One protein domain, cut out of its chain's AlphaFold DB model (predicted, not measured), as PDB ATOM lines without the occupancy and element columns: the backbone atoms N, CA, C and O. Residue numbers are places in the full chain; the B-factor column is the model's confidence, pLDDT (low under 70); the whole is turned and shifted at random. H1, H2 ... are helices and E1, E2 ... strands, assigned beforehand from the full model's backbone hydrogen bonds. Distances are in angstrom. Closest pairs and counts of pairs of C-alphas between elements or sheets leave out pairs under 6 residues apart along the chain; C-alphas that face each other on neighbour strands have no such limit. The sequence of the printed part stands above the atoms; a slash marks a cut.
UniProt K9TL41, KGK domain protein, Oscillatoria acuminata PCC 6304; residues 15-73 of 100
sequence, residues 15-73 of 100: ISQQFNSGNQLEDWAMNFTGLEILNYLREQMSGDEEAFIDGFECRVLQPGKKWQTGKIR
ATOM      1  N   ILE A  15     228.552 165.504 -14.517       95.69
ATOM      2  CA  ILE A  15     229.973 165.275 -14.317       95.69
ATOM      3  C   ILE A  15     230.309 165.595 -12.866       95.69
ATOM      4  O   ILE A  15     230.011 166.675 -12.371       95.69
ATOM      5  N   SER A  16     230.954 164.657 -12.187       94.94
ATOM      6  CA  SER A  16     231.410 164.787 -10.809       94.94
ATOM      7  C   SER A  16     232.931 164.888 -10.784       94.94
ATOM      8  O   SER A  16     233.622 163.904 -11.076       94.94
ATOM      9  N   GLN A  17     233.442 166.070 -10.440       90.94
ATOM     10  CA  GLN A  17     234.869 166.315 -10.256       90.94
ATOM     11  C   GLN A  17     235.242 166.105  -8.793       90.94
ATOM     12  O   GLN A  17     234.621 166.689  -7.906       90.94
ATOM     13  N   GLN A  18     236.252 165.271  -8.553       87.62
ATOM     14  CA  GLN A  18     236.779 165.000  -7.218       87.62
ATOM     15  C   GLN A  18     237.945 165.945  -6.927       87.62
ATOM     16  O   GLN A  18     238.809 166.138  -7.788       87.62
ATOM     17  N   PHE A  19     237.971 166.502  -5.720       84.31
ATOM     18  CA  PHE A  19     239.031 167.375  -5.235       84.31
ATOM     19  C   PHE A  19     239.652 166.751  -3.995       84.31
ATOM     20  O   PHE A  19     238.970 166.526  -2.996       84.31
ATOM     21  N   ASN A  20     240.955 166.494  -4.079       82.75
ATOM     22  CA  ASN A  20     241.722 165.949  -2.971       82.75
ATOM     23  C   ASN A  20     242.406 167.099  -2.240       82.75
ATOM     24  O   ASN A  20     243.251 167.788  -2.812       82.75
ATOM     25  N   SER A  21     242.073 167.290  -0.970       74.44
ATOM     26  CA  SER A  21     242.691 168.328  -0.130       74.44
ATOM     27  C   SER A  21     244.045 167.890   0.455       74.44
ATOM     28  O   SER A  21     244.726 168.667   1.121       74.44
ATOM     29  N   GLY A  22     244.433 166.625   0.248       73.69
ATOM     30  CA  GLY A  22     245.552 165.982   0.946       73.69
ATOM     31  C   GLY A  22     245.184 165.478   2.349       73.69
ATOM     32  O   GLY A  22     245.989 164.793   2.980       73.69
ATOM     33  N   ASN A  23     243.964 165.758   2.817       75.06
ATOM     34  CA  ASN A  23     243.372 165.239   4.043       75.06
ATOM     35  C   ASN A  23     242.037 164.553   3.707       75.06
ATOM     36  O   ASN A  23     241.074 165.220   3.349       75.06
ATOM     37  N   GLN A  24     241.956 163.229   3.888       66.12
ATOM     38  CA  GLN A  24     240.787 162.421   3.491       66.12
ATOM     39  C   GLN A  24     239.441 162.888   4.073       66.12
ATOM     40  O   GLN A  24     238.391 162.540   3.544       66.12
ATOM     41  N   LEU A  25     239.441 163.648   5.171       70.00
ATOM     42  CA  LEU A  25     238.215 164.184   5.777       70.00
ATOM     43  C   LEU A  25     237.622 165.378   5.016       70.00
ATOM     44  O   LEU A  25     236.465 165.725   5.237       70.00
ATOM     45  N   GLU A  26     238.410 165.998   4.145       71.44
ATOM     46  CA  GLU A  26     238.048 167.187   3.376       71.44
ATOM     47  C   GLU A  26     238.049 166.906   1.869       71.44
ATOM     48  O   GLU A  26     238.035 167.841   1.074       71.44
ATOM     49  N   ASP A  27     238.075 165.635   1.462       85.06
ATOM     50  CA  ASP A  27     237.843 165.276   0.067       85.06
ATOM     51  C   ASP A  27     236.371 165.551  -0.259       85.06
ATOM     52  O   ASP A  27     235.452 165.112   0.443       85.06
ATOM     53  N   TRP A  28     236.132 166.304  -1.325       87.56
ATOM     54  CA  TRP A  28     234.784 166.651  -1.749       87.56
ATOM     55  C   TRP A  28     234.647 166.574  -3.262       87.56
ATOM     56  O   TRP A  28     235.621 166.559  -4.015       87.56
ATOM     57  N   ALA A  29     233.394 166.501  -3.702       89.62
ATOM     58  CA  ALA A  29     233.049 166.445  -5.107       89.62
ATOM     59  C   ALA A  29     232.096 167.579  -5.464       89.62
ATOM     60  O   ALA A  29     231.117 167.812  -4.753       89.62
ATOM     61  N   MET A  30     232.355 168.244  -6.585       91.75
ATOM     62  CA  MET A  30     231.359 169.101  -7.222       91.75
ATOM     63  C   MET A  30     230.753 168.382  -8.413       91.75
ATOM     64  O   MET A  30     231.437 167.661  -9.137       91.75
ATOM     65  N   ASN A  31     229.455 168.598  -8.596       94.56
ATOM     66  CA  ASN A  31     228.698 168.053  -9.707       94.56
ATOM     67  C   ASN A  31     228.294 169.194 -10.636       94.56
ATOM     68  O   ASN A  31     227.836 170.232 -10.162       94.56
ATOM     69  N   PHE A  32     228.449 168.968 -11.931       93.81
ATOM     70  CA  PHE A  32     228.238 169.950 -12.981       93.81
ATOM     71  C   PHE A  32     227.540 169.293 -14.166       93.81
ATOM     72  O   PHE A  32     227.825 168.146 -14.498       93.81
ATOM     73  N   THR A  33     226.690 170.032 -14.855       93.81
ATOM     74  CA  THR A  33     226.335 169.736 -16.245       93.81
ATOM     75  C   THR A  33     227.519 170.038 -17.179       93.81
ATOM     76  O   THR A  33     228.513 170.662 -16.785       93.81
ATOM     77  N   GLY A  34     227.434 169.612 -18.442       86.69
ATOM     78  CA  GLY A  34     228.505 169.830 -19.421       86.69
ATOM     79  C   GLY A  34     228.819 171.307 -19.698       86.69
ATOM     80  O   GLY A  34     229.978 171.650 -19.920       86.69
ATOM     81  N   LEU A  35     227.823 172.199 -19.652       83.12
ATOM     82  CA  LEU A  35     228.056 173.645 -19.797       83.12
ATOM     83  C   LEU A  35     228.676 174.268 -18.539       83.12
ATOM     84  O   LEU A  35     229.559 175.119 -18.636       83.12
ATOM     85  N   GLU A  36     228.234 173.850 -17.354       90.25
ATOM     86  CA  GLU A  36     228.723 174.404 -16.087       90.25
ATOM     87  C   GLU A  36     230.202 174.088 -15.864       90.25
ATOM     88  O   GLU A  36     230.963 174.963 -15.447       90.25
ATOM     89  N   ILE A  37     230.633 172.870 -16.202       88.19
ATOM     90  CA  ILE A  37     232.035 172.491 -16.026       88.19
ATOM     91  C   ILE A  37     232.972 173.263 -16.960       88.19
ATOM     92  O   ILE A  37     234.091 173.581 -16.569       88.19
ATOM     93  N   LEU A  38     232.521 173.613 -18.170       84.00
ATOM     94  CA  LEU A  38     233.302 174.428 -19.102       84.00
ATOM     95  C   LEU A  38     233.624 175.796 -18.489       84.00
ATOM     96  O   LEU A  38     234.774 176.234 -18.527       84.00
ATOM     97  N   ASN A  39     232.619 176.450 -17.901       84.19
ATOM     98  CA  ASN A  39     232.798 177.745 -17.246       84.19
ATOM     99  C   ASN A  39     233.718 177.628 -16.026       84.19
ATOM    100  O   ASN A  39     234.657 178.409 -15.900       84.19
ATOM    101  N   TYR A  40     233.500 176.611 -15.187       85.31
ATOM    102  CA  TYR A  40     234.339 176.353 -14.018       85.31
ATOM    103  C   TYR A  40     235.816 176.181 -14.395       85.31
ATOM    104  O   TYR A  40     236.696 176.822 -13.819       85.31
ATOM    105  N   LEU A  41     236.101 175.348 -15.396       80.88
ATOM    106  CA  LEU A  41     237.476 175.094 -15.815       80.88
ATOM    107  C   LEU A  41     238.117 176.328 -16.436       80.88
ATOM    108  O   LEU A  41     239.287 176.580 -16.178       80.88
ATOM    109  N   ARG A  42     237.374 177.125 -17.210       77.25
ATOM    110  CA  ARG A  42     237.894 178.375 -17.778       77.25
ATOM    111  C   ARG A  42     238.401 179.335 -16.700       77.25
ATOM    112  O   ARG A  42     239.395 180.021 -16.920       77.25
ATOM    113  N   GLU A  43     237.717 179.392 -15.561       81.12
ATOM    114  CA  GLU A  43     238.085 180.262 -14.441       81.12
ATOM    115  C   GLU A  43     239.284 179.732 -13.643       81.12
ATOM    116  O   GLU A  43     240.082 180.525 -13.150       81.12
ATOM    117  N   GLN A  44     239.425 178.409 -13.519       75.69
ATOM    118  CA  GLN A  44     240.470 177.776 -12.702       75.69
ATOM    119  C   GLN A  44     241.759 177.464 -13.475       75.69
ATOM    120  O   GLN A  44     242.849 177.503 -12.911       75.69
ATOM    121  N   MET A  45     241.651 177.148 -14.765       66.25
ATOM    122  CA  MET A  45     242.740 176.620 -15.595       66.25
ATOM    123  C   MET A  45     243.341 177.696 -16.501       66.25
ATOM    124  O   MET A  45     243.572 177.475 -17.691       66.25
ATOM    125  N   SER A  46     243.605 178.884 -15.961       60.00
ATOM    126  CA  SER A  46     244.366 179.909 -16.677       60.00
ATOM    127  C   SER A  46     245.836 179.473 -16.811       60.00
ATOM    128  O   SER A  46     246.682 179.935 -16.050       60.00
ATOM    129  N   GLY A  47     246.138 178.555 -17.738       60.72
ATOM    130  CA  GLY A  47     247.519 178.217 -18.108       60.72
ATOM    131  C   GLY A  47     247.809 176.827 -18.689       60.72
ATOM    132  O   GLY A  47     248.922 176.652 -19.173       60.72
ATOM    133  N   ASP A  48     246.879 175.865 -18.669       67.50
ATOM    134  CA  ASP A  48     247.153 174.482 -19.117       67.50
ATOM    135  C   ASP A  48     246.150 174.015 -20.186       67.50
ATOM    136  O   ASP A  48     245.152 173.347 -19.909       67.50
ATOM    137  N   GLU A  49     246.388 174.442 -21.427       69.31
ATOM    138  CA  GLU A  49     245.578 174.069 -22.595       69.31
ATOM    139  C   GLU A  49     245.713 172.578 -22.950       69.31
ATOM    140  O   GLU A  49     244.759 171.978 -23.448       69.31
ATOM    141  N   GLU A  50     246.860 171.957 -22.659       71.88
ATOM    142  CA  GLU A  50     247.093 170.529 -22.911       71.88
ATOM    143  C   GLU A  50     246.179 169.666 -22.039       71.88
ATOM    144  O   GLU A  50     245.532 168.749 -22.549       71.88
ATOM    145  N   ALA A  51     246.004 170.023 -20.766       69.12
ATOM    146  CA  ALA A  51     245.082 169.323 -19.875       69.12
ATOM    147  C   ALA A  51     243.609 169.383 -20.340       69.12
ATOM    148  O   ALA A  51     242.839 168.449 -20.091       69.12
ATOM    149  N   PHE A  52     243.200 170.429 -21.073       74.62
ATOM    150  CA  PHE A  52     241.871 170.473 -21.705       74.62
ATOM    151  C   PHE A  52     241.730 169.490 -22.875       74.62
ATOM    152  O   PHE A  52     240.640 168.940 -23.084       74.62
ATOM    153  N   ILE A  53     242.811 169.282 -23.631       75.12
ATOM    154  CA  ILE A  53     242.851 168.430 -24.827       75.12
ATOM    155  C   ILE A  53     242.962 166.950 -24.439       75.12
ATOM    156  O   ILE A  53     242.206 166.121 -24.963       75.12
ATOM    157  N   ASP A  54     243.856 166.632 -23.503       83.50
ATOM    158  CA  ASP A  54     244.107 165.272 -23.012       83.50
ATOM    159  C   ASP A  54     242.959 164.749 -22.139       83.50
ATOM    160  O   ASP A  54     242.683 163.544 -22.084       83.50
ATOM    161  N   GLY A  55     242.233 165.675 -21.513       86.31
ATOM    162  CA  GLY A  55     241.099 165.389 -20.657       86.31
ATOM    163  C   GLY A  55     241.491 165.050 -19.223       86.31
ATOM    164  O   GLY A  55     242.629 164.711 -18.905       86.31
ATOM    165  N   PHE A  56     240.507 165.119 -18.337       86.44
ATOM    166  CA  PHE A  56     240.693 164.998 -16.897       86.44
ATOM    167  C   PHE A  56     239.811 163.901 -16.303       86.44
ATOM    168  O   PHE A  56     238.723 163.592 -16.802       86.44
ATOM    169  N   GLU A  57     240.315 163.283 -15.236       91.50
ATOM    170  CA  GLU A  57     239.638 162.195 -14.537       91.50
ATOM    171  C   GLU A  57     238.418 162.701 -13.768       91.50
ATOM    172  O   GLU A  57     238.490 163.665 -13.004       91.50
ATOM    173  N   CYS A  58     237.292 162.016 -13.950       93.00
ATOM    174  CA  CYS A  58     236.035 162.346 -13.294       93.00
ATOM    175  C   CYS A  58     235.103 161.125 -13.223       93.00
ATOM    176  O   CYS A  58     235.441 160.000 -13.620       93.00
ATOM    177  N   ARG A  59     233.886 161.349 -12.719       96.06
ATOM    178  CA  ARG A  59     232.779 160.394 -12.828       96.06
ATOM    179  C   ARG A  59     231.619 161.026 -13.580       96.06
ATOM    180  O   ARG A  59     231.303 162.182 -13.339       96.06
ATOM    181  N   VAL A  60     230.944 160.257 -14.426       96.06
ATOM    182  CA  VAL A  60     229.782 160.715 -15.199       96.06
ATOM    183  C   VAL A  60     228.544 159.899 -14.841       96.06
ATOM    184  O   VAL A  60     228.609 158.673 -14.701       96.06
ATOM    185  N   LEU A  61     227.408 160.578 -14.715       96.94
ATOM    186  CA  LEU A  61     226.080 159.989 -14.622       96.94
ATOM    187  C   LEU A  61     225.255 160.445 -15.821       96.94
ATOM    188  O   LEU A  61     225.025 161.635 -15.998       96.94
ATOM    189  N   GLN A  62     224.791 159.478 -16.608       96.00
ATOM    190  CA  GLN A  62     223.859 159.715 -17.709       96.00
ATOM    191  C   GLN A  62     222.475 159.183 -17.322       96.00
ATOM    192  O   GLN A  62     222.408 158.185 -16.586       96.00
ATOM    193  N   PRO A  63     221.378 159.766 -17.835       94.38
ATOM    194  CA  PRO A  63     220.034 159.254 -17.602       94.38
ATOM    195  C   PRO A  63     219.930 157.745 -17.876       94.38
ATOM    196  O   PRO A  63     220.345 157.239 -18.918       94.38
ATOM    197  N   GLY A  64     219.409 156.996 -16.902       95.62
ATOM    198  CA  GLY A  64     219.241 155.540 -17.003       95.62
ATOM    199  C   GLY A  64     220.518 154.702 -16.840       95.62
ATOM    200  O   GLY A  64     220.436 153.473 -16.896       95.62
ATOM    201  N   LYS A  65     221.685 155.312 -16.599       96.44
ATOM    202  CA  LYS A  65     222.946 154.605 -16.307       96.44
ATOM    203  C   LYS A  65     223.354 154.760 -14.839       96.44
ATOM    204  O   LYS A  65     222.826 155.586 -14.103       96.44
ATOM    205  N   LYS A  66     224.307 153.935 -14.397       97.38
ATOM    206  CA  LYS A  66     225.001 154.115 -13.109       97.38
ATOM    207  C   LYS A  66     226.161 155.099 -13.283       97.38
ATOM    208  O   LYS A  66     226.589 155.349 -14.407       97.38
ATOM    209  N   TRP A  67     226.700 155.599 -12.171       96.62
ATOM    210  CA  TRP A  67     227.951 156.362 -12.175       96.62
ATOM    211  C   TRP A  67     229.082 155.570 -12.836       96.62
ATOM    212  O   TRP A  67     229.332 154.422 -12.464       96.62
ATOM    213  N   GLN A  68     229.780 156.205 -13.770       96.12
ATOM    214  CA  GLN A  68     230.896 155.637 -14.523       96.12
ATOM    215  C   GLN A  68     232.148 156.474 -14.267       96.12
ATOM    216  O   GLN A  68     232.105 157.689 -14.426       96.12
ATOM    217  N   THR A  69     233.249 155.843 -13.866       95.44
ATOM    218  CA  THR A  69     234.558 156.509 -13.785       95.44
ATOM    219  C   THR A  69     235.179 156.564 -15.175       95.44
ATOM    220  O   THR A  69     235.092 155.590 -15.922       95.44
ATOM    221  N   GLY A  70     235.817 157.678 -15.517       93.62
ATOM    222  CA  GLY A  70     236.495 157.833 -16.797       93.62
ATOM    223  C   GLY A  70     237.199 159.176 -16.910       93.62
ATOM    224  O   GLY A  70     237.458 159.840 -15.907       93.62
ATOM    225  N   LYS A  71     237.488 159.571 -18.148       92.62
ATOM    226  CA  LYS A  71     237.997 160.899 -18.479       92.62
ATOM    227  C   LYS A  71     236.973 161.654 -19.304       92.62
ATOM    228  O   LYS A  71     236.274 161.054 -20.122       92.62
ATOM    229  N   ILE A  72     236.930 162.965 -19.129       90.81
ATOM    230  CA  ILE A  72     236.245 163.850 -20.066       90.81
ATOM    231  C   ILE A  72     237.242 164.826 -20.659       90.81
ATOM    232  O   ILE A  72     238.230 165.181 -20.028       90.81
ATOM    233  N   ARG A  73     236.971 165.259 -21.882       89.38
ATOM    234  CA  ARG A  73     237.726 166.304 -22.565       89.38
ATOM    235  C   ARG A  73     236.751 167.283 -23.176       89.38
ATOM    236  O   ARG A  73     235.628 166.906 -23.520       89.38
TER     237      ARG A  73
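This is residues 15 to 73 of the 100 residues of the protein "KGK domain protein" of Oscillatoria acuminata PCC 6304 (UniProt K9TL41). Two antiparallel hairpins, E1-E2 and E3-E4, form one strongly twisted sheet, order E2 E1 E3 E4, with H1 over one face and short H2 farther out; the first hairpin's tip, residues 21 to 26, sticks out. The printed part has 59 residues, running E1 E2 H1 H2 E3 E4, class mixed. It is only just compact, close to loose, radius of gyration of the C-alphas 12.3 A, spans 35 by 28 by 18 A.

Find C-alpha 15 at (229.973, 165.275, -14.317); E1 runs to 19, 13.0 A. Next come E2, 28 to 33, 17.1 A; H1, 34 to 44, 15.9 A; H2, 49 to 54, 8.9 A; E3, 56 to 61, 15.6 A; and E4, 68 to 72, 11.3 A, ending at (236.245, 163.850, -20.066).

Within hydrogen-bond range are N 17 and O 30, 2.9 A, for E1-E2; N 16 and O 59, 2.8 A, for E1-E3; N 58 and O 70, 2.9 A, for E3-E4. H1 stands up from the sheet over E1, height 9.5 A; their closest C-alphas, Ile 15 and Gly 34, are 7.0 A apart. H2 is only just not on the sheet, with 4 pairs of C-alphas within 10 A. E2, H1 H2, E3 form a split strand-helix-strand unit, E1 between its strands, crossover right-handed. Each O i to N i+4 pair is within range in H2, 6 of 7 in H1.

The printed part has no cut and no long link; pLDDT is under 70 at residues 24, 45 to 49 and 51.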